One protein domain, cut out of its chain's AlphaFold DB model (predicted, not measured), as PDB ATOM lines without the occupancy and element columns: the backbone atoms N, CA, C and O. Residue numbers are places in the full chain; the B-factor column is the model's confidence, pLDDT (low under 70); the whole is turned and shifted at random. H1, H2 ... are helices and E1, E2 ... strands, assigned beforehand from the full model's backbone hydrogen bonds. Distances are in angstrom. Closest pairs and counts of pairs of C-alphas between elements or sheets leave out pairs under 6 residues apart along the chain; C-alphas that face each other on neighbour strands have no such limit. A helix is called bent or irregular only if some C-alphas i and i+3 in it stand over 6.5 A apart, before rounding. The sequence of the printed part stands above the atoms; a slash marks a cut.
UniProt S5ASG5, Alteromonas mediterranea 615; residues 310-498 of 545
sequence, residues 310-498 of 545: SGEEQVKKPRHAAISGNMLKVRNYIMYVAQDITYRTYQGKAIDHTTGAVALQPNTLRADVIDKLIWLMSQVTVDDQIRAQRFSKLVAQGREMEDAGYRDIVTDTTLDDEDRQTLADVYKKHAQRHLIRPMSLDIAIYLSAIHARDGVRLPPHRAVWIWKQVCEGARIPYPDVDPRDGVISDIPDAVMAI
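This is residues 310 to 498 of the 545 residues of a protein of Alteromonas mediterranea 615 (UniProt S5ASG5). A long, loose rod is built round two helices side by side, the long H3 and the kinked H2, which run opposite ways along it. The small sheet of E1, E2 and E3 lies at one end of the rod and the helical hairpin of H4 and H5 at the other, while a second helical hairpin, H6 and H7, packs on H3 through H7. The short H1 packs on H2, and a long stretch without a named element, residues 472 to 494, returns from H7 to the sheet. The printed part has 189 residues with seven named helices and three named strands, in the order H1 H2 E1 E2 H3 H4 H5 H6 H7 E3; the class is mostly helix, and the sheet, in the order E1 E2 E3, is antiparallel. The radius of gyration of the C-alphas is 21.2 A, and the spans are 72 by 33 by 25 A.

H1, residues 310 to 314, begins at C-alpha 310 at (-28.917, 35.727, 38.825). H2, residues 318 to 338, is 28.6 A long and irregular, with C-alphas 323 and 326 7.6 A apart and a kink of 59 degrees near residue 325. E1, residues 344 to 351, spans 20.4 A; E2, residues 358 to 365, spans 18.4 A and bends by 61 degrees at residue 362. H3, residues 367 to 396, is 43.4 A long and ends at (-10.001, 48.144, 61.009). H4 is residues 404 to 410, H5 417 to 430 at 19.8 A, H6 441 to 453 at 18.3 A, and H7 462 to 471 at 14.2 A. E3, residues 495 to 497, ends at (-6.081, 3.649, 18.336).

H2 is the hub, touching three helices. With residues 320 to 328 alone it touches H1, the closest C-alphas being Gln 314 and His 320, 5.8 A. H3 touches H2 with residues 373 to 387 alone, at a shallow tilt of 7 degrees, opposite ways; the closest C-alphas are Met 327 and Val 380, 6.3 A. With residues 318 to 322 alone H2 touches H4 at a steep tilt of 54 degrees, Arg 319 and Gly 405 having the closest C-alphas, 3.5 A. H4 and H5 form a helical hairpin, their closest C-alphas being Ile 409 and Ala 424, 6.1 A. H7 touches residues 371 to 382 of H3 alone, the same way at 26 degrees, a shallow tilt, with C-alphas 378 and 467 closest at 5.9 A. H6 and H7 form a helical hairpin, closest at C-alphas 444 and 464, 4.9 A. H2 and H3 only graze the sheet, with residues 337 to 338 and 367 to 371. In the hairpin E1 and E2, N 345 and O 364 are 2.9 A apart, within hydrogen-bond range; between E2 and E3, N 360 and O 495 are 2.8 A apart, also within range. In H1, H3, H4, H5, H6 and H7 every O i to N i+4 pair is within hydrogen-bond range; in H2, 14 of 17 are.

The C-alphas farthest apart, Thr 354 and Asp 417, are 73.1 A from each other. The printed part has no cut, and the link from H7 to E3, 23 residues, is long. The mean pLDDT of the printed part is 91.5, and no printed residue is under 70.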
ATOM      1  N   SER A 310     -29.019  35.141  37.486       81.06
ATOM      2  CA  SER A 310     -28.917  35.727  38.825       81.06
ATOM      3  C   SER A 310     -27.540  36.341  39.055       81.06
ATOM      4  O   SER A 310     -27.453  37.448  39.574       81.06
ATOM      5  N   GLY A 311     -26.467  35.666  38.633       83.69
ATOM      6  CA  GLY A 311     -25.121  36.235  38.665       83.69
ATOM      7  C   GLY A 311     -24.982  37.493  37.799       83.69
ATOM      8  O   GLY A 311     -24.399  38.471  38.255       83.69
ATOM      9  N   GLU A 312     -25.545  37.486  36.587       88.12
ATOM     10  CA  GLU A 312     -25.556  38.618  35.646       88.12
ATOM     11  C   GLU A 312     -26.286  39.843  36.217       88.12
ATOM     12  O   GLU A 312     -25.756  40.949  36.131       88.12
ATOM     13  N   GLU A 313     -27.445  39.659  36.855       87.88
ATOM     14  CA  GLU A 313     -28.170  40.749  37.521       87.88
ATOM     15  C   GLU A 313     -27.412  41.293  38.733       87.88
ATOM     16  O   GLU A 313     -27.248  42.505  38.881       87.88
ATOM     17  N   GLN A 314     -26.864  40.407  39.568       88.00
ATOM     18  CA  GLN A 314     -26.113  40.814  40.752       88.00
ATOM     19  C   GLN A 314     -24.906  41.680  40.384       88.00
ATOM     20  O   GLN A 314     -24.707  42.738  40.978       88.00
ATOM     21  N   VAL A 315     -24.098  41.282  39.394       90.69
ATOM     22  CA  VAL A 315     -22.883  42.035  39.034       90.69
ATOM     23  C   VAL A 315     -23.167  43.404  38.407       90.69
ATOM     24  O   VAL A 315     -22.234  44.192  38.270       90.69
ATOM     25  N   LYS A 316     -24.423  43.736  38.070       91.19
ATOM     26  CA  LYS A 316     -24.795  45.117  37.715       91.19
ATOM     27  C   LYS A 316     -24.630  46.065  38.906       91.19
ATOM     28  O   LYS A 316     -24.386  47.252  38.708       91.19
ATOM     29  N   LYS A 317     -24.731  45.552  40.138       91.25
ATOM     30  CA  LYS A 317     -24.520  46.325  41.366       91.25
ATOM     31  C   LYS A 317     -23.042  46.278  41.779       91.25
ATOM     32  O   LYS A 317     -22.499  45.177  41.950       91.25
ATOM     33  N   PRO A 318     -22.384  47.429  42.019       93.75
ATOM     34  CA  PRO A 318     -20.982  47.481  42.441       93.75
ATOM     35  C   PRO A 318     -20.653  46.589  43.646       93.75
ATOM     36  O   PRO A 318     -19.595  45.957  43.666       93.75
ATOM     37  N   ARG A 319     -21.576  46.460  44.613       93.25
ATOM     38  CA  ARG A 319     -21.412  45.585  45.790       93.25
ATOM     39  C   ARG A 319     -21.155  44.117  45.473       93.25
ATOM     40  O   ARG A 319     -20.409  43.461  46.199       93.25
ATOM     41  N   HIS A 320     -21.741  43.597  44.400       92.69
ATOM     42  CA  HIS A 320     -21.530  42.212  43.990       92.69
ATOM     43  C   HIS A 320     -20.439  42.120  42.926       92.69
ATOM     44  O   HIS A 320     -19.600  41.226  43.014       92.69
ATOM     45  N   ALA A 321     -20.373  43.083  41.998       93.00
ATOM     46  CA  ALA A 321     -19.324  43.163  40.980       93.00
ATOM     47  C   ALA A 321     -17.914  43.110  41.588       93.00
ATOM     48  O   ALA A 321     -17.041  42.414  41.069       93.00
ATOM     49  N   ALA A 322     -17.716  43.791  42.723       91.50
ATOM     50  CA  ALA A 322     -16.449  43.824  43.444       91.50
ATOM     51  C   ALA A 322     -15.978  42.446  43.945       91.50
ATOM     52  O   ALA A 322     -14.782  42.280  44.165       91.50
ATOM     53  N   ILE A 323     -16.887  41.482  44.136       93.25
ATOM     54  CA  ILE A 323     -16.582  40.143  44.666       93.25
ATOM     55  C   ILE A 323     -16.664  39.092  43.551       93.25
ATOM     56  O   ILE A 323     -15.698  38.381  43.290       93.25
ATOM     57  N   SER A 324     -17.804  38.990  42.866       91.00
ATOM     58  CA  SER A 324     -18.088  37.895  41.931       91.00
ATOM     59  C   SER A 324     -17.904  38.251  40.455       91.00
ATOM     60  O   SER A 324     -17.953  37.352  39.617       91.00
ATOM     61  N   GLY A 325     -17.643  39.519  40.110       92.00
ATOM     62  CA  GLY A 325     -17.588  39.981  38.716       92.00
ATOM     63  C   GLY A 325     -16.584  39.211  37.854       92.00
ATOM     64  O   GLY A 325     -16.919  38.726  36.774       92.00
ATOM     65  N   ASN A 326     -15.363  39.017  38.358       93.31
ATOM     66  CA  ASN A 326     -14.346  38.244  37.642       93.31
ATOM     67  C   ASN A 326     -14.690  36.749  37.585       93.31
ATOM     68  O   ASN A 326     -14.462  36.104  36.565       93.31
ATOM     69  N   MET A 327     -15.291  36.196  38.641       91.81
ATOM     70  CA  MET A 327     -15.717  34.794  38.650       91.81
ATOM     71  C   MET A 327     -16.812  34.530  37.610       91.81
ATOM     72  O   MET A 327     -16.779  33.499  36.936       91.81
ATOM     73  N   LEU A 328     -17.738  35.476  37.416       91.00
ATOM     74  CA  LEU A 328     -18.764  35.386  36.378       91.00
ATOM     75  C   LEU A 328     -18.140  35.348  34.976       91.00
ATOM     76  O   LEU A 328     -18.518  34.504  34.166       91.00
ATOM     77  N   LYS A 329     -17.130  36.187  34.712       93.25
ATOM     78  CA  LYS A 329     -16.365  36.168  33.451       93.25
ATOM     79  C   LYS A 329     -15.705  34.813  33.194       93.25
ATOM     80  O   LYS A 329     -15.826  34.252  32.105       93.25
ATOM     81  N   VAL A 330     -15.064  34.238  34.215       93.38
ATOM     82  CA  VAL A 330     -14.451  32.901  34.124       93.38
ATOM     83  C   VAL A 330     -15.508  31.828  33.854       93.38
ATOM     84  O   VAL A 330     -15.322  30.986  32.976       93.38
ATOM     85  N   ARG A 331     -16.649  31.885  34.545       89.88
ATOM     86  CA  ARG A 331     -17.786  30.979  34.336       89.88
ATOM     87  C   ARG A 331     -18.383  31.099  32.929       89.88
ATOM     88  O   ARG A 331     -18.720  30.083  32.325       89.88
ATOM     89  N   ASN A 332     -18.489  32.308  32.388       91.25
ATOM     90  CA  ASN A 332     -18.973  32.537  31.028       91.25
ATOM     91  C   ASN A 332     -18.009  31.978  29.985       91.25
ATOM     92  O   ASN A 332     -18.443  31.295  29.062       91.25
ATOM     93  N   TYR A 333     -16.702  32.141  30.191       93.44
ATOM     94  CA  TYR A 333     -15.703  31.513  29.333       93.44
ATOM     95  C   TYR A 333     -15.715  29.985  29.406       93.44
ATOM     96  O   TYR A 333     -15.612  29.329  28.373       93.44
ATOM     97  N   ILE A 334     -15.909  29.404  30.597       90.62
ATOM     98  CA  ILE A 334     -16.117  27.957  30.745       90.62
ATOM     99  C   ILE A 334     -17.276  27.493  29.863       90.62
ATOM    100  O   ILE A 334     -17.129  26.516  29.134       90.62
ATOM    101  N   MET A 335     -18.411  28.193  29.910       88.06
ATOM    102  CA  MET A 335     -19.576  27.830  29.102       88.06
ATOM    103  C   MET A 335     -19.352  28.024  27.609       88.06
ATOM    104  O   MET A 335     -19.782  27.175  26.833       88.06
ATOM    105  N   TYR A 336     -18.636  29.080  27.230       91.12
ATOM    106  CA  TYR A 336     -18.274  29.367  25.848       91.12
ATOM    107  C   TYR A 336     -17.454  28.230  25.217       91.12
ATOM    108  O   TYR A 336     -17.729  27.823  24.093       91.12
ATOM    109  N   VAL A 337     -16.482  27.667  25.949       91.25
ATOM    110  CA  VAL A 337     -15.603  26.603  25.421       91.25
ATOM    111  C   VAL A 337     -16.120  25.183  25.664       91.25
ATOM    112  O   VAL A 337     -15.636  24.238  25.047       91.25
ATOM    113  N   ALA A 338     -17.074  24.988  26.583       85.81
ATOM    114  CA  ALA A 338     -17.446  23.658  27.065       85.81
ATOM    115  C   ALA A 338     -18.033  22.741  25.981       85.81
ATOM    116  O   ALA A 338     -17.868  21.525  26.082       85.81
ATOM    117  N   GLN A 339     -18.746  23.272  24.986       83.81
ATOM    118  CA  GLN A 339     -19.477  22.467  23.993       83.81
ATOM    119  C   GLN A 339     -18.892  22.519  22.579       83.81
ATOM    120  O   GLN A 339     -19.387  21.818  21.702       83.81
ATOM    121  N   ASP A 340     -17.827  23.281  22.364       89.00
ATOM    122  CA  ASP A 340     -17.197  23.411  21.055       89.00
ATOM    123  C   ASP A 340     -16.084  22.360  20.902       89.00
ATOM    124  O   ASP A 340     -15.184  22.226  21.742       89.00
ATOM    125  N   ILE A 341     -16.164  21.575  19.822       88.12
ATOM    126  CA  ILE A 341     -15.214  20.497  19.532       88.12
ATOM    127  C   ILE A 341     -13.796  21.017  19.268       88.12
ATOM    128  O   ILE A 341     -12.824  20.311  19.537       88.12
ATOM    129  N   THR A 342     -13.647  22.265  18.819       91.12
ATOM    130  CA  THR A 342     -12.343  22.884  18.543       91.12
ATOM    131  C   THR A 342     -11.510  23.098  19.812       91.12
ATOM    132  O   THR A 342     -10.276  23.129  19.748       91.12
ATOM    133  N   TYR A 343     -12.163  23.176  20.978       91.81
ATOM    134  CA  TYR A 343     -11.525  23.270  22.295       91.81
ATOM    135  C   TYR A 343     -11.322  21.912  22.971       91.81
ATOM    136  O   TYR A 343     -10.902  21.860  24.128       91.81
ATOM    137  N   ARG A 344     -11.589  20.804  22.274       88.44
ATOM    138  CA  ARG A 344     -11.500  19.446  22.820       88.44
ATOM    139  C   ARG A 344     -10.369  18.651  22.188       88.44
ATOM    140  O   ARG A 344      -9.874  18.958  21.108       88.44
ATOM    141  N   THR A 345      -9.907  17.642  22.913       88.00
ATOM    142  CA  THR A 345      -8.841  16.747  22.469       88.00
ATOM    143  C   THR A 345      -9.164  15.304  22.823       88.00
ATOM    144  O   THR A 345      -9.870  15.027  23.796       88.00
ATOM    145  N   TYR A 346      -8.632  14.388  22.021       85.19
ATOM    146  CA  TYR A 346      -8.694  12.961  22.281       85.19
ATOM    147  C   TYR A 346      -7.751  12.603  23.429       85.19
ATOM    148  O   TYR A 346      -6.540  12.805  23.332       85.19
ATOM    149  N   GLN A 347      -8.308  12.051  24.507       84.25
ATOM    150  CA  GLN A 347      -7.542  11.510  25.628       84.25
ATOM    151  C   GLN A 347      -7.808  10.010  25.765       84.25
ATOM    152  O   GLN A 347      -8.948   9.564  25.613       84.25
ATOM    153  N   GLY A 348      -6.763   9.240  26.071       81.19
ATOM    154  CA  GLY A 348      -6.890   7.822  26.398       81.19
ATOM    155  C   GLY A 348      -7.700   7.623  27.676       81.19
ATOM    156  O   GLY A 348      -7.420   8.259  28.691       81.19
ATOM    157  N   LYS A 349      -8.724   6.767  27.617       79.12
ATOM    158  CA  LYS A 349      -9.602   6.455  28.762       79.12
ATOM    159  C   LYS A 349      -9.579   4.989  29.170       79.12
ATOM    160  O   LYS A 349      -9.844   4.689  30.330       79.12
ATOM    161  N   ALA A 350      -9.280   4.095  28.235       80.62
ATOM    162  CA  ALA A 350      -9.174   2.667  28.487       80.62
ATOM    163  C   ALA A 350      -8.173   2.036  27.518       80.62
ATOM    164  O   ALA A 350      -7.918   2.582  26.443       80.62
ATOM    165  N   ILE A 351      -7.635   0.887  27.911       78.75
ATOM    166  CA  ILE A 351      -6.757   0.060  27.090       78.75
ATOM    167  C   ILE A 351      -7.426  -1.308  26.974       78.75
ATOM    168  O   ILE A 351      -7.854  -1.875  27.979       78.75
ATOM    169  N   ASP A 352      -7.538  -1.824  25.758       76.25
ATOM    170  CA  ASP A 352      -7.840  -3.230  25.537       76.25
ATOM    171  C   ASP A 352      -6.548  -4.028  25.717       76.25
ATOM    172  O   ASP A 352      -5.637  -3.969  24.895       76.25
ATOM    173  N   HIS A 353      -6.473  -4.783  26.809       78.31
ATOM    174  CA  HIS A 353      -5.302  -5.587  27.143       78.31
ATOM    175  C   HIS A 353      -5.039  -6.735  26.157       78.31
ATOM    176  O   HIS A 353      -3.929  -7.255  26.128       78.31
ATOM    177  N   THR A 354      -6.023  -7.126  25.342       73.62
ATOM    178  CA  THR A 354      -5.871  -8.209  24.354       73.62
ATOM    179  C   THR A 354      -5.134  -7.729  23.109       73.62
ATOM    180  O   THR A 354      -4.314  -8.451  22.549       73.62
ATOM    181  N   THR A 355      -5.449  -6.513  22.662       71.31
ATOM    182  CA  THR A 355      -4.955  -5.941  21.399       71.31
ATOM    183  C   THR A 355      -3.939  -4.817  21.602       71.31
ATOM    184  O   THR A 355      -3.358  -4.329  20.638       71.31
ATOM    185  N   GLY A 356      -3.765  -4.343  22.838       73.38
ATOM    186  CA  GLY A 356      -3.020  -3.122  23.143       73.38
ATOM    187  C   GLY A 356      -3.702  -1.845  22.637       73.38
ATOM    188  O   GLY A 356      -3.109  -0.768  22.722       73.38
ATOM    189  N   ALA A 357      -4.925  -1.935  22.098       76.75
ATOM    190  CA  ALA A 357      -5.633  -0.789  21.547       76.75
ATOM    191  C   ALA A 357      -6.040   0.194  22.647       76.75
ATOM    192  O   ALA A 357      -6.521  -0.191  23.712       76.75
ATOM    193  N   VAL A 358      -5.898   1.488  22.371       81.62
ATOM    194  CA  VAL A 358      -6.255   2.555  23.308       81.62
ATOM    195  C   VAL A 358      -7.554   3.209  22.861       81.62
ATOM    196  O   VAL A 358      -7.652   3.736  21.752       81.62
ATOM    197  N   ALA A 359      -8.550   3.215  23.744       83.88
ATOM    198  CA  ALA A 359      -9.793   3.939  23.536       83.88
ATOM    199  C   ALA A 359      -9.566   5.434  23.788       83.88
ATOM    200  O   ALA A 359      -9.370   5.874  24.928       83.88
ATOM    201  N   LEU A 360      -9.606   6.218  22.716       83.44
ATOM    202  CA  LEU A 360      -9.466   7.665  22.728       83.44
ATOM    203  C   LEU A 360     -10.847   8.324  22.712       83.44
ATOM    204  O   LEU A 360     -11.641   8.097  21.802       83.44
ATOM    205  N   GLN A 361     -11.125   9.189  23.688       82.00
ATOM    206  CA  GLN A 361     -12.384   9.935  23.759       82.00
ATOM    207  C   GLN A 361     -12.145  11.448  23.635       82.00
ATOM    208  O   GLN A 361     -11.283  11.978  24.342       82.00
ATOM    209  N   PRO A 362     -12.932  12.181  22.821       79.88
ATOM    210  CA  PRO A 362     -12.854  13.641  22.675       79.88
ATOM    211  C   PRO A 362     -13.610  14.378  23.800       79.88
ATOM    212  O   PRO A 362     -14.190  15.454  23.635       79.88
ATOM    213  N   ASN A 363     -13.647  13.778  24.989       78.00
ATOM    214  CA  ASN A 363     -14.415  14.259  26.130       78.00
ATOM    215  C   ASN A 363     -13.631  15.235  27.023       78.00
ATOM    216  O   ASN A 363     -14.192  15.771  27.978       78.00
ATOM    217  N   THR A 364     -12.373  15.508  26.683       85.94
ATOM    218  CA  THR A 364     -11.453  16.319  27.481       85.94
ATOM    219  C   THR A 364     -11.169  17.643  26.782       85.94
ATOM    220  O   THR A 364     -11.012  17.680  25.561       85.94
ATOM    221  N   LEU A 365     -11.118  18.741  27.539       90.25
ATOM    222  CA  LEU A 365     -10.667  20.024  27.001       90.25
ATOM    223  C   LEU A 365      -9.194  19.933  26.589       90.25
ATOM    224  O   LEU A 365      -8.406  19.212  27.199       90.25
ATOM    225  N   ARG A 366      -8.808  20.679  25.556       92.06
ATOM    226  CA  ARG A 366      -7.407  20.790  25.154       92.06
ATOM    227  C   ARG A 366      -6.559  21.346  26.293       92.06
ATOM    228  O   ARG A 366      -7.019  22.153  27.099       92.06
ATOM    229  N   ALA A 367      -5.295  20.940  26.304       92.56
ATOM    230  CA  ALA A 367      -4.339  21.334  27.327       92.56
ATOM    231  C   ALA A 367      -4.219  22.857  27.476       92.56
ATOM    232  O   ALA A 367      -4.241  23.346  28.595       92.56
ATOM    233  N   ASP A 368      -4.180  23.620  26.383       94.25
ATOM    234  CA  ASP A 368      -4.092  25.085  26.430       94.25
ATOM    235  C   ASP A 368      -5.330  25.745  27.059       94.25
ATOM    236  O   ASP A 368      -5.215  26.730  27.788       94.25
ATOM    237  N   VAL A 369      -6.515  25.167  26.845       95.00
ATOM    238  CA  VAL A 369      -7.755  25.625  27.482       95.00
ATOM    239  C   VAL A 369      -7.744  25.289  28.973       95.00
ATOM    240  O   VAL A 369      -8.075  26.145  29.792       95.00
ATOM    241  N   ILE A 370      -7.318  24.076  29.342       95.06
ATOM    242  CA  ILE A 370      -7.145  23.678  30.747       95.06
ATOM    243  C   ILE A 370      -6.126  24.593  31.445       95.06
ATOM    244  O   ILE A 370      -6.416  25.084  32.534       95.06
ATOM    245  N   ASP A 371      -4.979  24.878  30.816       96.25
ATOM    246  CA  ASP A 371      -3.935  25.780  31.327       96.25
ATOM    247  C   ASP A 371      -4.513  27.160  31.646       96.25
ATOM    248  O   ASP A 371      -4.386  27.667  32.764       96.25
ATOM    249  N   LYS A 372      -5.244  27.729  30.679       97.44
ATOM    250  CA  LYS A 372      -5.902  29.027  30.824       97.44
ATOM    251  C   LYS A 372      -6.950  29.015  31.933       97.44
ATOM    252  O   LYS A 372      -7.008  29.961  32.713       97.44
ATOM    253  N   LEU A 373      -7.766  27.966  32.045       96.25
ATOM    254  CA  LEU A 373      -8.765  27.854  33.113       96.25
ATOM    255  C   LEU A 373      -8.117  27.736  34.499       96.25
ATOM    256  O   LEU A 373      -8.585  28.382  35.436       96.25
ATOM    257  N   ILE A 374      -7.026  26.977  34.637       97.38
ATOM    258  CA  ILE A 374      -6.261  26.887  35.892       97.38
ATOM    259  C   ILE A 374      -5.700  28.255  36.268       97.38
ATOM    260  O   ILE A 374      -5.784  28.650  37.434       97.38
ATOM    261  N   TRP A 375      -5.189  29.006  35.290       98.25
ATOM    262  CA  TRP A 375      -4.729  30.371  35.507       98.25
ATOM    263  C   TRP A 375      -5.854  31.281  35.988       98.25
ATOM    264  O   TRP A 375      -5.727  31.902  37.038       98.25
ATOM    265  N   LEU A 376      -6.971  31.324  35.262       97.50
ATOM    266  CA  LEU A 376      -8.114  32.175  35.586       97.50
ATOM    267  C   LEU A 376      -8.703  31.861  36.970       97.50
ATOM    268  O   LEU A 376      -8.988  32.782  37.731       97.50
ATOM    269  N   MET A 377      -8.840  30.580  37.330       95.50
ATOM    270  CA  MET A 377      -9.345  30.167  38.646       95.50
ATOM    271  C   MET A 377      -8.369  30.488  39.781       95.50
ATOM    272  O   MET A 377      -8.790  30.935  40.852       95.50
ATOM    273  N   SER A 378      -7.066  30.294  39.552       97.62
ATOM    274  CA  SER A 378      -6.025  30.716  40.499       97.62
ATOM    275  C   SER A 378      -6.067  32.230  40.694       97.62
ATOM    276  O   SER A 378      -6.025  32.714  41.821       97.62
ATOM    277  N   GLN A 379      -6.206  32.977  39.597       97.56
ATOM    278  CA  GLN A 379      -6.227  34.435  39.594       97.56
ATOM    279  C   GLN A 379      -7.410  34.988  40.374       97.56
ATOM    280  O   GLN A 379      -7.211  35.817  41.255       97.56
ATOM    281  N   VAL A 380      -8.614  34.470  40.127       95.38
ATOM    282  CA  VAL A 380      -9.818  34.903  40.844       95.38
ATOM    283  C   VAL A 380      -9.710  34.632  42.347       95.38
ATOM    284  O   VAL A 380     -10.143  35.456  43.148       95.38
ATOM    285  N   THR A 381      -9.089  33.509  42.721       95.69
ATOM    286  CA  THR A 381      -8.854  33.141  44.123       95.69
ATOM    287  C   THR A 381      -7.918  34.154  44.792       95.69
ATOM    288  O   THR A 381      -8.218  34.710  45.844       95.69
ATOM    289  N   VAL A 382      -6.775  34.444  44.168       97.19
ATOM    290  CA  VAL A 382      -5.800  35.391  44.732       97.19
ATOM    291  C   VAL A 382      -6.344  36.824  44.736       97.19
ATOM    292  O   VAL A 382      -6.129  37.559  45.700       97.19
ATOM    293  N   ASP A 383      -7.078  37.230  43.701       96.19
ATOM    294  CA  ASP A 383      -7.691  38.558  43.622       96.19
ATOM    295  C   ASP A 383      -8.741  38.762  44.730       96.19
ATOM    296  O   ASP A 383      -8.747  39.814  45.378       96.19
ATOM    297  N   ASP A 384      -9.580  37.757  45.013       95.56
ATOM    298  CA  ASP A 384     -10.552  37.832  46.110       95.56
ATOM    299  C   ASP A 384      -9.872  37.866  47.485       95.56
ATOM    300  O   ASP A 384     -10.284  38.627  48.362       95.56
ATOM    301  N   GLN A 385      -8.775  37.124  47.665       96.44
ATOM    302  CA  GLN A 385      -7.957  37.203  48.876       96.44
ATOM    303  C   GLN A 385      -7.390  38.617  49.093       96.44
ATOM    304  O   GLN A 385      -7.473  39.148  50.205       96.44
ATOM    305  N   ILE A 386      -6.835  39.247  48.051       96.75
ATOM    306  CA  ILE A 386      -6.298  40.617  48.121       96.75
ATOM    307  C   ILE A 386      -7.421  41.613  48.435       96.75
ATOM    308  O   ILE A 386      -7.261  42.471  49.309       96.75
ATOM    309  N   ARG A 387      -8.575  41.485  47.769       96.62
ATOM    310  CA  ARG A 387      -9.770  42.300  48.032       96.62
ATOM    311  C   ARG A 387     -10.215  42.179  49.491       96.62
ATOM    312  O   ARG A 387     -10.412  43.202  50.146       96.62
ATOM    313  N   ALA A 388     -10.339  40.958  50.006       97.44
ATOM    314  CA  ALA A 388     -10.746  40.683  51.380       97.44
ATOM    315  C   ALA A 388      -9.790  41.325  52.398       97.44
ATOM    316  O   ALA A 388     -10.228  42.013  53.321       97.44
ATOM    317  N   GLN A 389      -8.477  41.182  52.186       97.75
ATOM    318  CA  GLN A 389      -7.450  41.804  53.027       97.75
ATOM    319  C   GLN A 389      -7.505  43.334  52.975       97.75
ATOM    320  O   GLN A 389      -7.381  43.990  54.011       97.75
ATOM    321  N   ARG A 390      -7.705  43.917  51.785       97.69
ATOM    322  CA  ARG A 390      -7.881  45.366  51.620       97.69
ATOM    323  C   ARG A 390      -9.088  45.854  52.412       97.69
ATOM    324  O   ARG A 390      -8.960  46.802  53.179       97.69
ATOM    325  N   PHE A 391     -10.235  45.193  52.264       97.94
ATOM    326  CA  PHE A 391     -11.451  45.589  52.967       97.94
ATOM    327  C   PHE A 391     -11.320  45.418  54.483       97.94
ATOM    328  O   PHE A 391     -11.708  46.308  55.232       97.94
ATOM    329  N   SER A 392     -10.681  44.341  54.946       98.12
ATOM    330  CA  SER A 392     -10.409  44.150  56.374       98.12
ATOM    331  C   SER A 392      -9.549  45.272  56.965       98.12
ATOM    332  O   SER A 392      -9.855  45.776  58.046       98.12
ATOM    333  N   LYS A 393      -8.535  45.752  56.230       98.12
ATOM    334  CA  LYS A 393      -7.744  46.928  56.637       98.12
ATOM    335  C   LYS A 393      -8.583  48.205  56.696       98.12
ATOM    336  O   LYS A 393      -8.426  48.970  57.640       98.12
ATOM    337  N   LEU A 394      -9.466  48.430  55.719       98.00
ATOM    338  CA  LEU A 394     -10.363  49.590  55.714       98.00
ATOM    339  C   LEU A 394     -11.310  49.566  56.917       98.00
ATOM    340  O   LEU A 394     -11.407  50.563  57.626       98.00
ATOM    341  N   VAL A 395     -11.931  48.419  57.209       97.69
ATOM    342  CA  VAL A 395     -12.810  48.249  58.375       97.69
ATOM    343  C   VAL A 395     -12.051  48.472  59.686       97.69
ATOM    344  O   VAL A 395     -12.547  49.170  60.567       97.69
ATOM    345  N   ALA A 396     -10.831  47.939  59.818       97.56
ATOM    346  CA  ALA A 396     -10.001  48.144  61.009       97.56
ATOM    347  C   ALA A 396      -9.620  49.621  61.237       97.56
ATOM    348  O   ALA A 396      -9.356  50.020  62.368       97.56
ATOM    349  N   GLN A 397      -9.596  50.429  60.175       97.69
ATOM    350  CA  GLN A 397      -9.301  51.864  60.217       97.69
ATOM    351  C   GLN A 397     -10.559  52.745  60.330       97.69
ATOM    352  O   GLN A 397     -10.421  53.964  60.368       97.69
ATOM    353  N   GLY A 398     -11.768  52.168  60.344       97.06
ATOM    354  CA  GLY A 398     -13.024  52.933  60.271       97.06
ATOM    355  C   GLY A 398     -13.244  53.631  58.921       97.06
ATOM    356  O   GLY A 398     -13.925  54.650  58.843       97.06
ATOM    357  N   ARG A 399     -12.604  53.124  57.859       97.38
ATOM    358  CA  ARG A 399     -12.599  53.669  56.490       97.38
ATOM    359  C   ARG A 399     -13.363  52.774  55.514       97.38
ATOM    360  O   ARG A 399     -13.092  52.773  54.317       97.38
ATOM    361  N   GLU A 400     -14.323  51.986  55.998       96.56
ATOM    362  CA  GLU A 400     -15.099  51.046  55.178       96.56
ATOM    363  C   GLU A 400     -15.838  51.703  54.001       96.56
ATOM    364  O   GLU A 400     -16.009  51.065  52.965       96.56
ATOM    365  N   MET A 401     -16.192  52.989  54.104       97.06
ATOM    366  CA  MET A 401     -16.822  53.774  53.029       97.06
ATOM    367  C   MET A 401     -15.926  53.997  51.801       97.06
ATOM    368  O   MET A 401     -16.406  54.447  50.760       97.06
ATOM    369  N   GLU A 402     -14.630  53.698  51.895       96.50
ATOM    370  CA  GLU A 402     -13.723  53.721  50.745       96.50
ATOM    371  C   GLU A 402     -13.825  52.459  49.883       96.50
ATOM    372  O   GLU A 402     -13.410  52.472  48.722       96.50
ATOM    373  N   ASP A 403     -14.390  51.370  50.413       96.88
ATOM    374  CA  ASP A 403     -14.671  50.198  49.601       96.88
ATOM    375  C   ASP A 403     -15.899  50.442  48.723       96.88
ATOM    376  O   ASP A 403     -16.972  50.822  49.194       96.88
ATOM    377  N   ALA A 404     -15.734  50.210  47.420       94.06
ATOM    378  CA  ALA A 404     -16.779  50.467  46.441       94.06
ATOM    379  C   ALA A 404     -18.060  49.671  46.725       94.06
ATOM    380  O   ALA A 404     -19.145  50.191  46.480       94.06
ATOM    381  N   GLY A 405     -17.944  48.444  47.243       94.88
ATOM    382  CA  GLY A 405     -19.100  47.605  47.508       94.88
ATOM    383  C   GLY A 405     -19.836  47.988  48.783       94.88
ATOM    384  O   GLY A 405     -21.062  48.061  48.774       94.88
ATOM    385  N   TYR A 406     -19.104  48.311  49.852       97.00
ATOM    386  CA  TYR A 406     -19.723  48.819  51.077       97.00
ATOM    387  C   TYR A 406     -20.393  50.180  50.853       97.00
ATOM    388  O   TYR A 406     -21.545  50.374  51.242       97.00
ATOM    389  N   ARG A 407     -19.710  51.100  50.158       97.12
ATOM    390  CA  ARG A 407     -20.267  52.411  49.806       97.12
ATOM    391  C   ARG A 407     -21.547  52.280  48.996       97.12
ATOM    392  O   ARG A 407     -22.521  52.935  49.336       97.12
ATOM    393  N   ASP A 408     -21.546  51.424  47.973       96.56
ATOM    394  CA  ASP A 408     -22.715  51.173  47.127       96.56
ATOM    395  C   ASP A 408     -23.935  50.766  47.958       96.56
ATOM    396  O   ASP A 408     -25.002  51.333  47.757       96.56
ATOM    397  N   ILE A 409     -23.766  49.881  48.950       95.88
ATOM    398  CA  ILE A 409     -24.844  49.502  49.877       95.88
ATOM    399  C   ILE A 409     -25.344  50.711  50.668       95.88
ATOM    400  O   ILE A 409     -26.541  50.978  50.690       95.88
ATOM    401  N   VAL A 410     -24.440  51.454  51.308       96.75
ATOM    402  CA  VAL A 410     -24.799  52.567  52.203       96.75
ATOM    403  C   VAL A 410     -25.434  53.744  51.452       96.75
ATOM    404  O   VAL A 410     -26.238  54.477  52.024       96.75
ATOM    405  N   THR A 411     -25.109  53.929  50.173       95.44
ATOM    406  CA  THR A 411     -25.674  55.002  49.340       95.44
ATOM    407  C   THR A 411     -26.894  54.575  48.522       95.44
ATOM    408  O   THR A 411     -27.444  55.392  47.790       95.44
ATOM    409  N   ASP A 412     -27.320  53.313  48.615       92.31
ATOM    410  CA  ASP A 412     -28.437  52.789  47.831       92.31
ATOM    411  C   ASP A 412     -29.786  53.283  48.356       92.31
ATOM    412  O   ASP A 412     -30.287  52.825  49.388       92.31
ATOM    413  N   THR A 413     -30.398  54.202  47.611       89.44
ATOM    414  CA  THR A 413     -31.718  54.758  47.923       89.44
ATOM    415  C   THR A 413     -32.868  53.823  47.551       89.44
ATOM    416  O   THR A 413     -34.012  54.123  47.881       89.44
ATOM    417  N   THR A 414     -32.607  52.720  46.838       88.06
ATOM    418  CA  THR A 414     -33.637  51.721  46.498       88.06
ATOM    419  C   THR A 414     -33.895  50.737  47.638       88.06
ATOM    420  O   THR A 414     -34.953  50.109  47.673       88.06
ATOM    421  N   LEU A 415     -32.958  50.631  48.585       87.81
ATOM    422  CA  LEU A 415     -33.122  49.874  49.822       87.81
ATOM    423  C   LEU A 415     -33.777  50.735  50.899       87.81
ATOM    424  O   LEU A 415     -33.367  51.881  51.117       87.81
ATOM    425  N   ASP A 416     -34.741  50.151  51.613       91.12
ATOM    426  CA  ASP A 416     -35.210  50.727  52.871       91.12
ATOM    427  C   ASP A 416     -34.090  50.724  53.924       91.12
ATOM    428  O   ASP A 416     -33.092  50.010  53.794       91.12
ATOM    429  N   ASP A 417     -34.225  51.557  54.955       92.56
ATOM    430  CA  ASP A 417     -33.143  51.783  55.916       92.56
ATOM    431  C   ASP A 417     -32.774  50.517  56.714       92.56
ATOM    432  O   ASP A 417     -31.598  50.314  57.028       92.56
ATOM    433  N   GLU A 418     -33.731  49.624  56.994       93.00
ATOM    434  CA  GLU A 418     -33.459  48.366  57.699       93.00
ATOM    435  C   GLU A 418     -32.776  47.337  56.794       93.00
ATOM    436  O   GLU A 418     -31.843  46.653  57.228       93.00
ATOM    437  N   ASP A 419     -33.207  47.230  55.536       93.25
ATOM    438  CA  ASP A 419     -32.562  46.386  54.530       93.25
ATOM    439  C   ASP A 419     -31.134  46.852  54.251       93.25
ATOM    440  O   ASP A 419     -30.204  46.039  54.198       93.25
ATOM    441  N   ARG A 420     -30.941  48.170  54.138       94.81
ATOM    442  CA  ARG A 420     -29.632  48.791  53.947       94.81
ATOM    443  C   ARG A 420     -28.703  48.480  55.112       94.81
ATOM    444  O   ARG A 420     -27.583  48.023  54.886       94.81
ATOM    445  N   GLN A 421     -29.173  48.676  56.343       95.88
ATOM    446  CA  GLN A 421     -28.403  48.375  57.546       95.88
ATOM    447  C   GLN A 421     -28.059  46.881  57.629       95.88
ATOM    448  O   GLN A 421     -26.901  46.525  57.836       95.88
ATOM    449  N   THR A 422     -29.039  46.004  57.385       95.44
ATOM    450  CA  THR A 422     -28.846  44.546  57.403       95.44
ATOM    451  C   THR A 422     -27.777  44.117  56.401       95.44
ATOM    452  O   THR A 422     -26.848  43.385  56.748       95.44
ATOM    453  N   LEU A 423     -27.883  44.578  55.151       95.12
ATOM    454  CA  LEU A 423     -26.923  44.228  54.112       95.12
ATOM    455  C   LEU A 423     -25.538  44.812  54.406       95.12
ATOM    456  O   LEU A 423     -24.542  44.116  54.209       95.12
ATOM    457  N   ALA A 424     -25.462  46.048  54.908       96.69
ATOM    458  CA  ALA A 424     -24.205  46.689  55.278       96.69
ATOM    459  C   ALA A 424     -23.495  45.919  56.401       96.69
ATOM    460  O   ALA A 424     -22.300  45.649  56.288       96.69
ATOM    461  N   ASP A 425     -24.214  45.503  57.445       96.69
ATOM    462  CA  ASP A 425     -23.646  44.748  58.566       96.69
ATOM    463  C   ASP A 425     -23.138  43.372  58.127       96.69
ATOM    464  O   ASP A 425     -22.015  42.976  58.460       96.69
ATOM    465  N   VAL A 426     -23.926  42.659  57.318       96.00
ATOM    466  CA  VAL A 426     -23.541  41.358  56.755       96.00
ATOM    467  C   VAL A 426     -22.326  41.510  55.837       96.00
ATOM    468  O   VAL A 426     -21.358  40.757  55.974       96.00
ATOM    469  N   TYR A 427     -22.326  42.505  54.948       96.56
ATOM    470  CA  TYR A 427     -21.201  42.777  54.055       96.56
ATOM    471  C   TYR A 427     -19.942  43.127  54.849       96.56
ATOM    472  O   TYR A 427     -18.898  42.502  54.663       96.56
ATOM    473  N   LYS A 428     -20.040  44.062  55.802       96.75
ATOM    474  CA  LYS A 428     -18.934  44.462  56.681       96.75
ATOM    475  C   LYS A 428     -18.363  43.269  57.435       96.75
ATOM    476  O   LYS A 428     -17.147  43.149  57.545       96.75
ATOM    477  N   LYS A 429     -19.207  42.360  57.924       96.19
ATOM    478  CA  LYS A 429     -18.784  41.161  58.659       96.19
ATOM    479  C   LYS A 429     -18.103  40.120  57.768       96.19
ATOM    480  O   LYS A 429     -17.065  39.580  58.152       96.19
ATOM    481  N   HIS A 430     -18.675  39.814  56.605       95.81
ATOM    482  CA  HIS A 430     -18.268  38.644  55.818       95.81
ATOM    483  C   HIS A 430     -17.388  38.962  54.613       95.81
ATOM    484  O   HIS A 430     -16.516  38.157  54.298       95.81
ATOM    485  N   ALA A 431     -17.516  40.134  53.985       95.62
ATOM    486  CA  ALA A 431     -16.680  40.505  52.840       95.62
ATOM    487  C   ALA A 431     -15.202  40.722  53.222       95.62
ATOM    488  O   ALA A 431     -14.340  40.765  52.349       95.62
ATOM    489  N   GLN A 432     -14.872  40.806  54.515       96.00
ATOM    490  CA  GLN A 432     -13.484  40.786  55.004       96.00
ATOM    491  C   GLN A 432     -12.810  39.411  54.847       96.00
ATOM    492  O   GLN A 432     -11.605  39.283  55.061       96.00
ATOM    493  N   ARG A 433     -13.578  38.371  54.504       94.38
ATOM    494  CA  ARG A 433     -13.099  37.002  54.296       94.38
ATOM    495  C   ARG A 433     -12.919  36.711  52.808       94.38
ATOM    496  O   ARG A 433     -13.486  37.378  51.944       94.38
ATOM    497  N   HIS A 434     -12.123  35.682  52.548       91.88
ATOM    498  CA  HIS A 434     -11.909  35.103  51.227       91.88
ATOM    499  C   HIS A 434     -13.110  34.207  50.879       91.88
ATOM    500  O   HIS A 434     -13.245  33.119  51.443       91.88
ATOM    501  N   LEU A 435     -13.996  34.707  50.016       91.25
ATOM    502  CA  LEU A 435     -15.266  34.086  49.624       91.25
ATOM    503  C   LEU A 435     -15.105  33.291  48.319       91.25
ATOM    504  O   LEU A 435     -15.515  32.139  48.216       91.25
ATOM    505  N   ILE A 436     -14.435  33.858  47.314       91.38
ATOM    506  CA  ILE A 436     -14.272  33.191  46.019       91.38
ATOM    507  C   ILE A 436     -12.963  32.405  45.989       91.38
ATOM    508  O   ILE A 436     -11.899  32.974  45.795       91.38
ATOM    509  N   ARG A 437     -13.047  31.080  46.125       91.44
ATOM    510  CA  ARG A 437     -11.876  30.185  46.218       91.44
ATOM    511  C   ARG A 437     -12.003  28.900  45.388       91.44
ATOM    512  O   ARG A 437     -11.892  27.798  45.932       91.44
ATOM    513  N   PRO A 438     -12.246  28.994  44.068       90.44
ATOM    514  CA  PRO A 438     -12.339  27.813  43.213       90.44
ATOM    515  C   PRO A 438     -11.013  27.044  43.110       90.44
ATOM    516  O   PRO A 438     -11.017  25.896  42.670       90.44
ATOM    517  N   MET A 439      -9.882  27.642  43.494       93.50
ATOM    518  CA  MET A 439      -8.557  27.036  43.404       93.50
ATOM    519  C   MET A 439      -7.809  27.099  44.745       93.50
ATOM    520  O   MET A 439      -8.080  27.948  45.586       93.50
ATOM    521  N   SER A 440      -6.863  26.186  44.959       95.25
ATOM    522  CA  SER A 440      -5.944  26.190  46.104       95.25
ATOM    523  C   SER A 440      -4.631  25.504  45.731       95.25
ATOM    524  O   SER A 440      -4.555  24.828  44.700       95.25
ATOM    525  N   LEU A 441      -3.612  25.618  46.591       97.06
ATOM    526  CA  LEU A 441      -2.360  24.877  46.423       97.06
ATOM    527  C   LEU A 441      -2.603  23.357  46.375       97.06
ATOM    528  O   LEU A 441      -2.055  22.689  45.505       97.06
ATOM    529  N   ASP A 442      -3.478  22.824  47.232       97.31
ATOM    530  CA  ASP A 442      -3.816  21.393  47.237       97.31
ATOM    531  C   ASP A 442      -4.440  20.951  45.908       97.31
ATOM    532  O   ASP A 442      -4.097  19.895  45.376       97.31
ATOM    533  N   ILE A 443      -5.326  21.776  45.334       96.56
ATOM    534  CA  ILE A 443      -5.913  21.506  44.015       96.56
ATOM    535  C   ILE A 443      -4.825  21.592  42.936       96.56
ATOM    536  O   ILE A 443      -4.810  20.770  42.027       96.56
ATOM    537  N   ALA A 444      -3.885  22.535  43.032       97.75
ATOM    538  CA  ALA A 444      -2.802  22.686  42.059       97.75
ATOM    539  C   ALA A 444      -1.835  21.490  42.077       97.75
ATOM    540  O   ALA A 444      -1.436  20.997  41.016       97.75
ATOM    541  N   ILE A 445      -1.497  20.994  43.270       97.62
ATOM    542  CA  ILE A 445      -0.704  19.773  43.466       97.62
ATOM    543  C   ILE A 445      -1.459  18.571  42.899       97.62
ATOM    544  O   ILE A 445      -0.902  17.826  42.093       97.62
ATOM    545  N   TYR A 446      -2.740  18.424  43.252       97.06
ATOM    546  CA  TYR A 446      -3.591  17.353  42.743       97.06
ATOM    547  C   TYR A 446      -3.665  17.357  41.212       97.06
ATOM    548  O   TYR A 446      -3.394  16.335  40.588       97.06
ATOM    549  N   LEU A 447      -3.974  18.500  40.591       96.56
ATOM    550  CA  LEU A 447      -4.058  18.614  39.135       96.56
ATOM    551  C   LEU A 447      -2.725  18.272  38.475       96.56
ATOM    552  O   LEU A 447      -2.712  17.490  37.535       96.56
ATOM    553  N   SER A 448      -1.607  18.768  39.010       95.56
ATOM    554  CA  SER A 448      -0.278  18.451  38.474       95.56
ATOM    555  C   SER A 448       0.026  16.950  38.503       95.56
ATOM    556  O   SER A 448       0.569  16.420  37.537       95.56
ATOM    557  N   ALA A 449      -0.339  16.262  39.589       93.88
ATOM    558  CA  ALA A 449      -0.160  14.818  39.708       93.88
ATOM    559  C   ALA A 449      -1.053  14.050  38.721       93.88
ATOM    560  O   ALA A 449      -0.590  13.138  38.039       93.88
ATOM    561  N   ILE A 450      -2.324  14.443  38.603       92.94
ATOM    562  CA  ILE A 450      -3.280  13.789  37.703       92.94
ATOM    563  C   ILE A 450      -2.935  14.033  36.234       92.94
ATOM    564  O   ILE A 450      -3.009  13.107  35.436       92.94
ATOM    565  N   HIS A 451      -2.505  15.240  35.868       92.25
ATOM    566  CA  HIS A 451      -2.082  15.553  34.502       92.25
ATOM    567  C   HIS A 451      -0.873  14.727  34.075       92.25
ATOM    568  O   HIS A 451      -0.869  14.219  32.956       92.25
ATOM    569  N   ALA A 452       0.102  14.551  34.971       88.50
ATOM    570  CA  ALA A 452       1.267  13.706  34.726       88.50
ATOM    571  C   ALA A 452       0.884  12.224  34.590       88.50
ATOM    572  O   ALA A 452       1.381  11.547  33.695       88.50
ATOM    573  N   ARG A 453      -0.024  11.731  35.444       87.62
ATOM    574  CA  ARG A 453      -0.506  10.342  35.413       87.62
ATOM    575  C   ARG A 453      -1.328  10.032  34.158       87.62
ATOM    576  O   ARG A 453      -1.108   9.007  33.527       87.62
ATOM    577  N   ASP A 454      -2.266  10.910  33.807       84.31
ATOM    578  CA  ASP A 454      -3.278  10.667  32.765       84.31
ATOM    579  C   ASP A 454      -2.870  11.224  31.388       84.31
ATOM    580  O   ASP A 454      -3.675  11.246  30.452       84.31
ATOM    581  N   GLY A 455      -1.637  11.721  31.255       80.44
ATOM    582  CA  GLY A 455      -1.094  12.211  29.989       80.44
ATOM    583  C   GLY A 455      -1.832  13.428  29.425       80.44
ATOM    584  O   GLY A 455      -1.936  13.582  28.205       80.44
ATOM    585  N   VAL A 456      -2.363  14.305  30.286       85.50
ATOM    586  CA  VAL A 456      -2.837  15.621  29.830       85.50
ATOM    587  C   VAL A 456      -1.611  16.374  29.323       85.50
ATOM    588  O   VAL A 456      -0.626  16.472  30.046       85.50
ATOM    589  N   ARG A 457      -1.650  16.879  28.079       86.31
ATOM    590  CA  ARG A 457      -0.505  17.473  27.351       86.31
ATOM    591  C   ARG A 457      -0.044  18.828  27.917       86.31
ATOM    592  O   ARG A 457       0.030  19.819  27.198       86.31
ATOM    593  N   LEU A 458       0.235  18.873  29.213       88.88
ATOM    594  CA  LEU A 458       0.749  20.007  29.964       88.88
ATOM    595  C   LEU A 458       2.154  19.683  30.480       88.88
ATOM    596  O   LEU A 458       2.457  18.516  30.737       88.88
ATOM    597  N   PRO A 459       3.020  20.695  30.665       89.44
ATOM    598  CA  PRO A 459       4.305  20.489  31.317       89.44
ATOM    599  C   PRO A 459       4.156  19.864  32.719       89.44
ATOM    600  O   PRO A 459       3.156  20.115  33.405       89.44
ATOM    601  N   PRO A 460       5.155  19.109  33.203       87.75
ATOM    602  CA  PRO A 460       5.173  18.634  34.582       87.75
ATOM    603  C   PRO A 460       4.996  19.786  35.578       87.75
ATOM    604  O   PRO A 460       5.544  20.872  35.392       87.75
ATOM    605  N   HIS A 461       4.224  19.555  36.643       93.62
ATOM    606  CA  HIS A 461       3.969  20.538  37.710       93.62
ATOM    607  C   HIS A 461       3.338  21.862  37.247       93.62
ATOM    608  O   HIS A 461       3.376  22.856  37.979       93.62
ATOM    609  N   ARG A 462       2.733  21.897  36.051       95.81
ATOM    610  CA  ARG A 462       2.236  23.138  35.448       95.81
ATOM    611  C   ARG A 462       1.229  23.876  36.326       95.81
ATOM    612  O   ARG A 462       1.362  25.084  36.493       95.81
ATOM    613  N   ALA A 463       0.270  23.178  36.931       97.25
ATOM    614  CA  ALA A 463      -0.734  23.822  37.777       97.25
ATOM    615  C   ALA A 463      -0.120  24.436  39.050       97.25
ATOM    616  O   ALA A 463      -0.507  25.536  39.443       97.25
ATOM    617  N   VAL A 464       0.874  23.777  39.662       98.06
ATOM    618  CA  VAL A 464       1.627  24.326  40.808       98.06
ATOM    619  C   VAL A 464       2.428  25.559  40.395       98.06
ATOM    620  O   VAL A 464       2.430  26.560  41.112       98.06
ATOM    621  N   TRP A 465       3.077  25.515  39.229       98.19
ATOM    622  CA  TRP A 465       3.808  26.663  38.701       98.19
ATOM    623  C   TRP A 465       2.875  27.857  38.459       98.19
ATOM    624  O   TRP A 465       3.181  28.953  38.921       98.19
ATOM    625  N   ILE A 466       1.710  27.646  37.833       98.38
ATOM    626  CA  ILE A 466       0.701  28.700  37.627       98.38
ATOM    627  C   ILE A 466       0.265  29.296  38.963       98.38
ATOM    628  O   ILE A 466       0.279  30.515  39.118       98.38
ATOM    629  N   TRP A 467      -0.090  28.450  39.936       98.31
ATOM    630  CA  TRP A 467      -0.499  28.904  41.265       98.31
ATOM    631  C   TRP A 467       0.559  29.822  41.890       98.31
ATOM    632  O   TRP A 467       0.240  30.927  42.324       98.31
ATOM    633  N   LYS A 468       1.834  29.409  41.847       98.25
ATOM    634  CA  LYS A 468       2.959  30.215  42.333       98.25
ATOM    635  C   LYS A 468       3.065  31.558  41.603       98.25
ATOM    636  O   LYS A 468       3.120  32.589  42.264       98.25
ATOM    637  N   GLN A 469       3.051  31.559  40.269       98.44
ATOM    638  CA  GLN A 469       3.153  32.790  39.475       98.44
ATOM    639  C   GLN A 469       2.021  33.772  39.784       98.44
ATOM    640  O   GLN A 469       2.249  34.970  39.940       98.44
ATOM    641  N   VAL A 470       0.794  33.273  39.923       98.12
ATOM    642  CA  VAL A 470      -0.363  34.104  40.255       98.12
ATOM    643  C   VAL A 470      -0.249  34.683  41.670       98.12
ATOM    644  O   VAL A 470      -0.539  35.868  41.863       98.12
ATOM    645  N   CYS A 471       0.213  33.898  42.650       97.38
ATOM    646  CA  CYS A 471       0.512  34.395  43.996       97.38
ATOM    647  C   CYS A 471       1.617  35.468  43.996       97.38
ATOM    648  O   CYS A 471       1.550  36.400  44.791       97.38
ATOM    649  N   GLU A 472       2.589  35.370  43.085       97.69
ATOM    650  CA  GLU A 472       3.661  36.359  42.874       97.69
ATOM    651  C   GLU A 472       3.201  37.600  42.081       97.69
ATOM    652  O   GLU A 472       3.978  38.529  41.876       97.69
ATOM    653  N   GLY A 473       1.930  37.654  41.669       96.88
ATOM    654  CA  GLY A 473       1.331  38.818  41.013       96.88
ATOM    655  C   GLY A 473       1.190  38.701  39.496       96.88
ATOM    656  O   GLY A 473       0.689  39.633  38.872       96.88
ATOM    657  N   ALA A 474       1.555  37.570  38.884       97.88
ATOM    658  CA  ALA A 474       1.332  37.360  37.456       97.88
ATOM    659  C   ALA A 474      -0.173  37.332  37.143       97.88
ATOM    660  O   ALA A 474      -0.975  36.748  37.882       97.88
ATOM    661  N   ARG A 475      -0.576  37.978  36.046       97.31
ATOM    662  CA  ARG A 475      -1.977  38.111  35.635       97.31
ATOM    663  C   ARG A 475      -2.130  37.903  34.135       97.31
ATOM    664  O   ARG A 475      -1.257  38.292  33.364       97.31
ATOM    665  N   ILE A 476      -3.269  37.346  33.739       97.50
ATOM    666  CA  ILE A 476      -3.763  37.373  32.359       97.50
ATOM    667  C   ILE A 476      -5.100  38.123  32.305       97.50
ATOM    668  O   ILE A 476      -5.819  38.165  33.312       97.50
ATOM    669  N   PRO A 477      -5.468  38.707  31.152       97.12
ATOM    670  CA  PRO A 477      -6.770  39.341  30.990       97.12
ATOM    671  C   PRO A 477      -7.913  38.350  31.232       97.12
ATOM    672  O   PRO A 477      -7.908  37.238  30.694       97.12
ATOM    673  N   TYR A 478      -8.910  38.764  32.018       96.62
ATOM    674  CA  TYR A 478     -10.148  38.001  32.140       96.62
ATOM    675  C   TYR A 478     -10.888  37.998  30.794       96.62
ATOM    676  O   TYR A 478     -10.975  39.047  30.152       96.62
ATOM    677  N   PRO A 479     -11.426  36.847  30.363       94.62
ATOM    678  CA  PRO A 479     -12.200  36.761  29.132       94.62
ATOM    679  C   PRO A 479     -13.504  37.549  29.270       94.62
ATOM    680  O   PRO A 479     -14.155  37.492  30.310       94.62
ATOM    681  N   ASP A 480     -13.892  38.248  28.212       92.62
ATOM    682  CA  ASP A 480     -15.165  38.962  28.131       92.62
ATOM    683  C   ASP A 480     -15.928  38.411  26.928       92.62
ATOM    684  O   ASP A 480     -15.712  38.819  25.789       92.62
ATOM    685  N   VAL A 481     -16.699  37.354  27.177       93.25
ATOM    686  CA  VAL A 481     -17.422  36.593  26.150       93.25
ATOM    687  C   VAL A 481     -18.861  36.380  26.599       93.25
ATOM    688  O   VAL A 481     -19.103  36.100  27.780       93.25
ATOM    689  N   ASP A 482     -19.809  36.466  25.667       91.94
ATOM    690  CA  ASP A 482     -21.166  35.988  25.913       91.94
ATOM    691  C   ASP A 482     -21.176  34.460  25.727       91.94
ATOM    692  O   ASP A 482     -20.837  33.965  24.649       91.94
ATOM    693  N   PRO A 483     -21.548  33.667  26.748       88.31
ATOM    694  CA  PRO A 483     -21.628  32.215  26.605       88.31
ATOM    695  C   PRO A 483     -22.646  31.759  25.546       88.31
ATOM    696  O   PRO A 483     -22.606  30.597  25.145       88.31
ATOM    697  N   ARG A 484     -23.559  32.633  25.094       89.75
ATOM    698  CA  ARG A 484     -24.517  32.362  24.006       89.75
ATOM    699  C   ARG A 484     -23.862  32.305  22.628       89.75
ATOM    700  O   ARG A 484     -24.389  31.617  21.761       89.75
ATOM    701  N   ASP A 485     -22.721  32.969  22.459       91.94
ATOM    702  CA  ASP A 485     -21.957  32.969  21.208       91.94
ATOM    703  C   ASP A 485     -21.058  31.726  21.076       91.94
ATOM    704  O   ASP A 485     -20.372  31.546  20.069       91.94
ATOM    705  N   GLY A 486     -21.028  30.868  22.103       86.88
ATOM    706  CA  GLY A 486     -20.279  29.616  22.087       86.88
ATOM    707  C   GLY A 486     -20.832  28.644  21.047       86.88
ATOM    708  O   GLY A 486     -22.035  28.376  20.996       86.88
ATOM    709  N   VAL A 487     -19.944  28.072  20.233       88.44
ATOM    710  CA  VAL A 487     -20.319  27.041  19.262       88.44
ATOM    711  C   VAL A 487     -20.711  25.766  20.007       88.44
ATOM    712  O   VAL A 487     -20.038  25.322  20.936       88.44
ATOM    713  N   ILE A 488     -21.813  25.153  19.588       87.19
ATOM    714  CA  ILE A 488     -22.256  23.868  20.124       87.19
ATOM    715  C   ILE A 488     -22.009  22.811  19.060       87.19
ATOM    716  O   ILE A 488     -22.652  22.817  18.012       87.19
ATOM    717  N   SER A 489     -21.086  21.899  19.341       85.62
ATOM    718  CA  SER A 489     -20.753  20.779  18.469       85.62
ATOM    719  C   SER A 489     -21.214  19.463  19.083       85.62
ATOM    720  O   SER A 489     -21.203  19.291  20.305       85.62
ATOM    721  N   ASP A 490     -21.578  18.509  18.231       83.19
ATOM    722  CA  ASP A 490     -21.755  17.131  18.675       83.19
ATOM    723  C   ASP A 490     -20.385  16.535  19.015       83.19
ATOM    724  O   ASP A 490     -19.404  16.718  18.290       83.19
ATOM    725  N   ILE A 491     -20.301  15.862  20.163       76.25
ATOM    726  CA  ILE A 491     -19.070  15.205  20.603       76.25
ATOM    727  C   ILE A 491     -18.978  13.876  19.840       76.25
ATOM    728  O   ILE A 491     -19.880  13.052  20.006       76.25
ATOM    729  N   PRO A 492     -17.931  13.652  19.023       77.38
ATOM    730  CA  PRO A 492     -17.807  12.429  18.248       77.38
ATOM    731  C   PRO A 492     -17.584  11.211  19.145       77.38
ATOM    732  O   PRO A 492     -17.128  11.328  20.289       77.38
ATOM    733  N   ASP A 493     -17.881  10.037  18.594       80.00
ATOM    734  CA  ASP A 493     -17.687   8.766  19.278       80.00
ATOM    735  C   ASP A 493     -16.213   8.508  19.624       80.00
ATOM    736  O   ASP A 493     -15.275   9.101  19.073       80.00
ATOM    737  N   ALA A 494     -16.014   7.597  20.576       81.38
ATOM    738  CA  ALA A 494     -14.689   7.112  20.925       81.38
ATOM    739  C   ALA A 494     -14.028   6.437  19.714       81.38
ATOM    740  O   ALA A 494     -14.670   5.678  18.989       81.38
ATOM    741  N   VAL A 495     -12.731   6.672  19.536       82.88
ATOM    742  CA  VAL A 495     -11.928   6.041  18.484       82.88
ATOM    743  C   VAL A 495     -10.949   5.070  19.130       82.88
ATOM    744  O   VAL A 495     -10.333   5.392  20.145       82.88
ATOM    745  N   MET A 496     -10.787   3.889  18.540       81.75
ATOM    746  CA  MET A 496      -9.775   2.921  18.961       81.75
ATOM    747  C   MET A 496      -8.480   3.171  18.190       81.75
ATOM    748  O   MET A 496      -8.440   3.006  16.973       81.75
ATOM    749  N   ALA A 497      -7.424   3.572  18.894       79.81
ATOM    750  CA  ALA A 497      -6.081   3.649  18.336       79.81
ATOM    751  C   ALA A 497      -5.385   2.298  18.526       79.81
ATOM    752  O   ALA A 497      -5.093   1.907  19.656       79.81
ATOM    753  N   ILE A 498      -5.145   1.588  17.426       77.31
ATOM    754  CA  ILE A 498      -4.432   0.307  17.422       77.31
ATOM    755  C   ILE A 498      -2.954   0.604  17.136       77.31
ATOM    756  O   ILE A 498      -2.666   1.224  16.109       77.31
TER     757      ILE A 498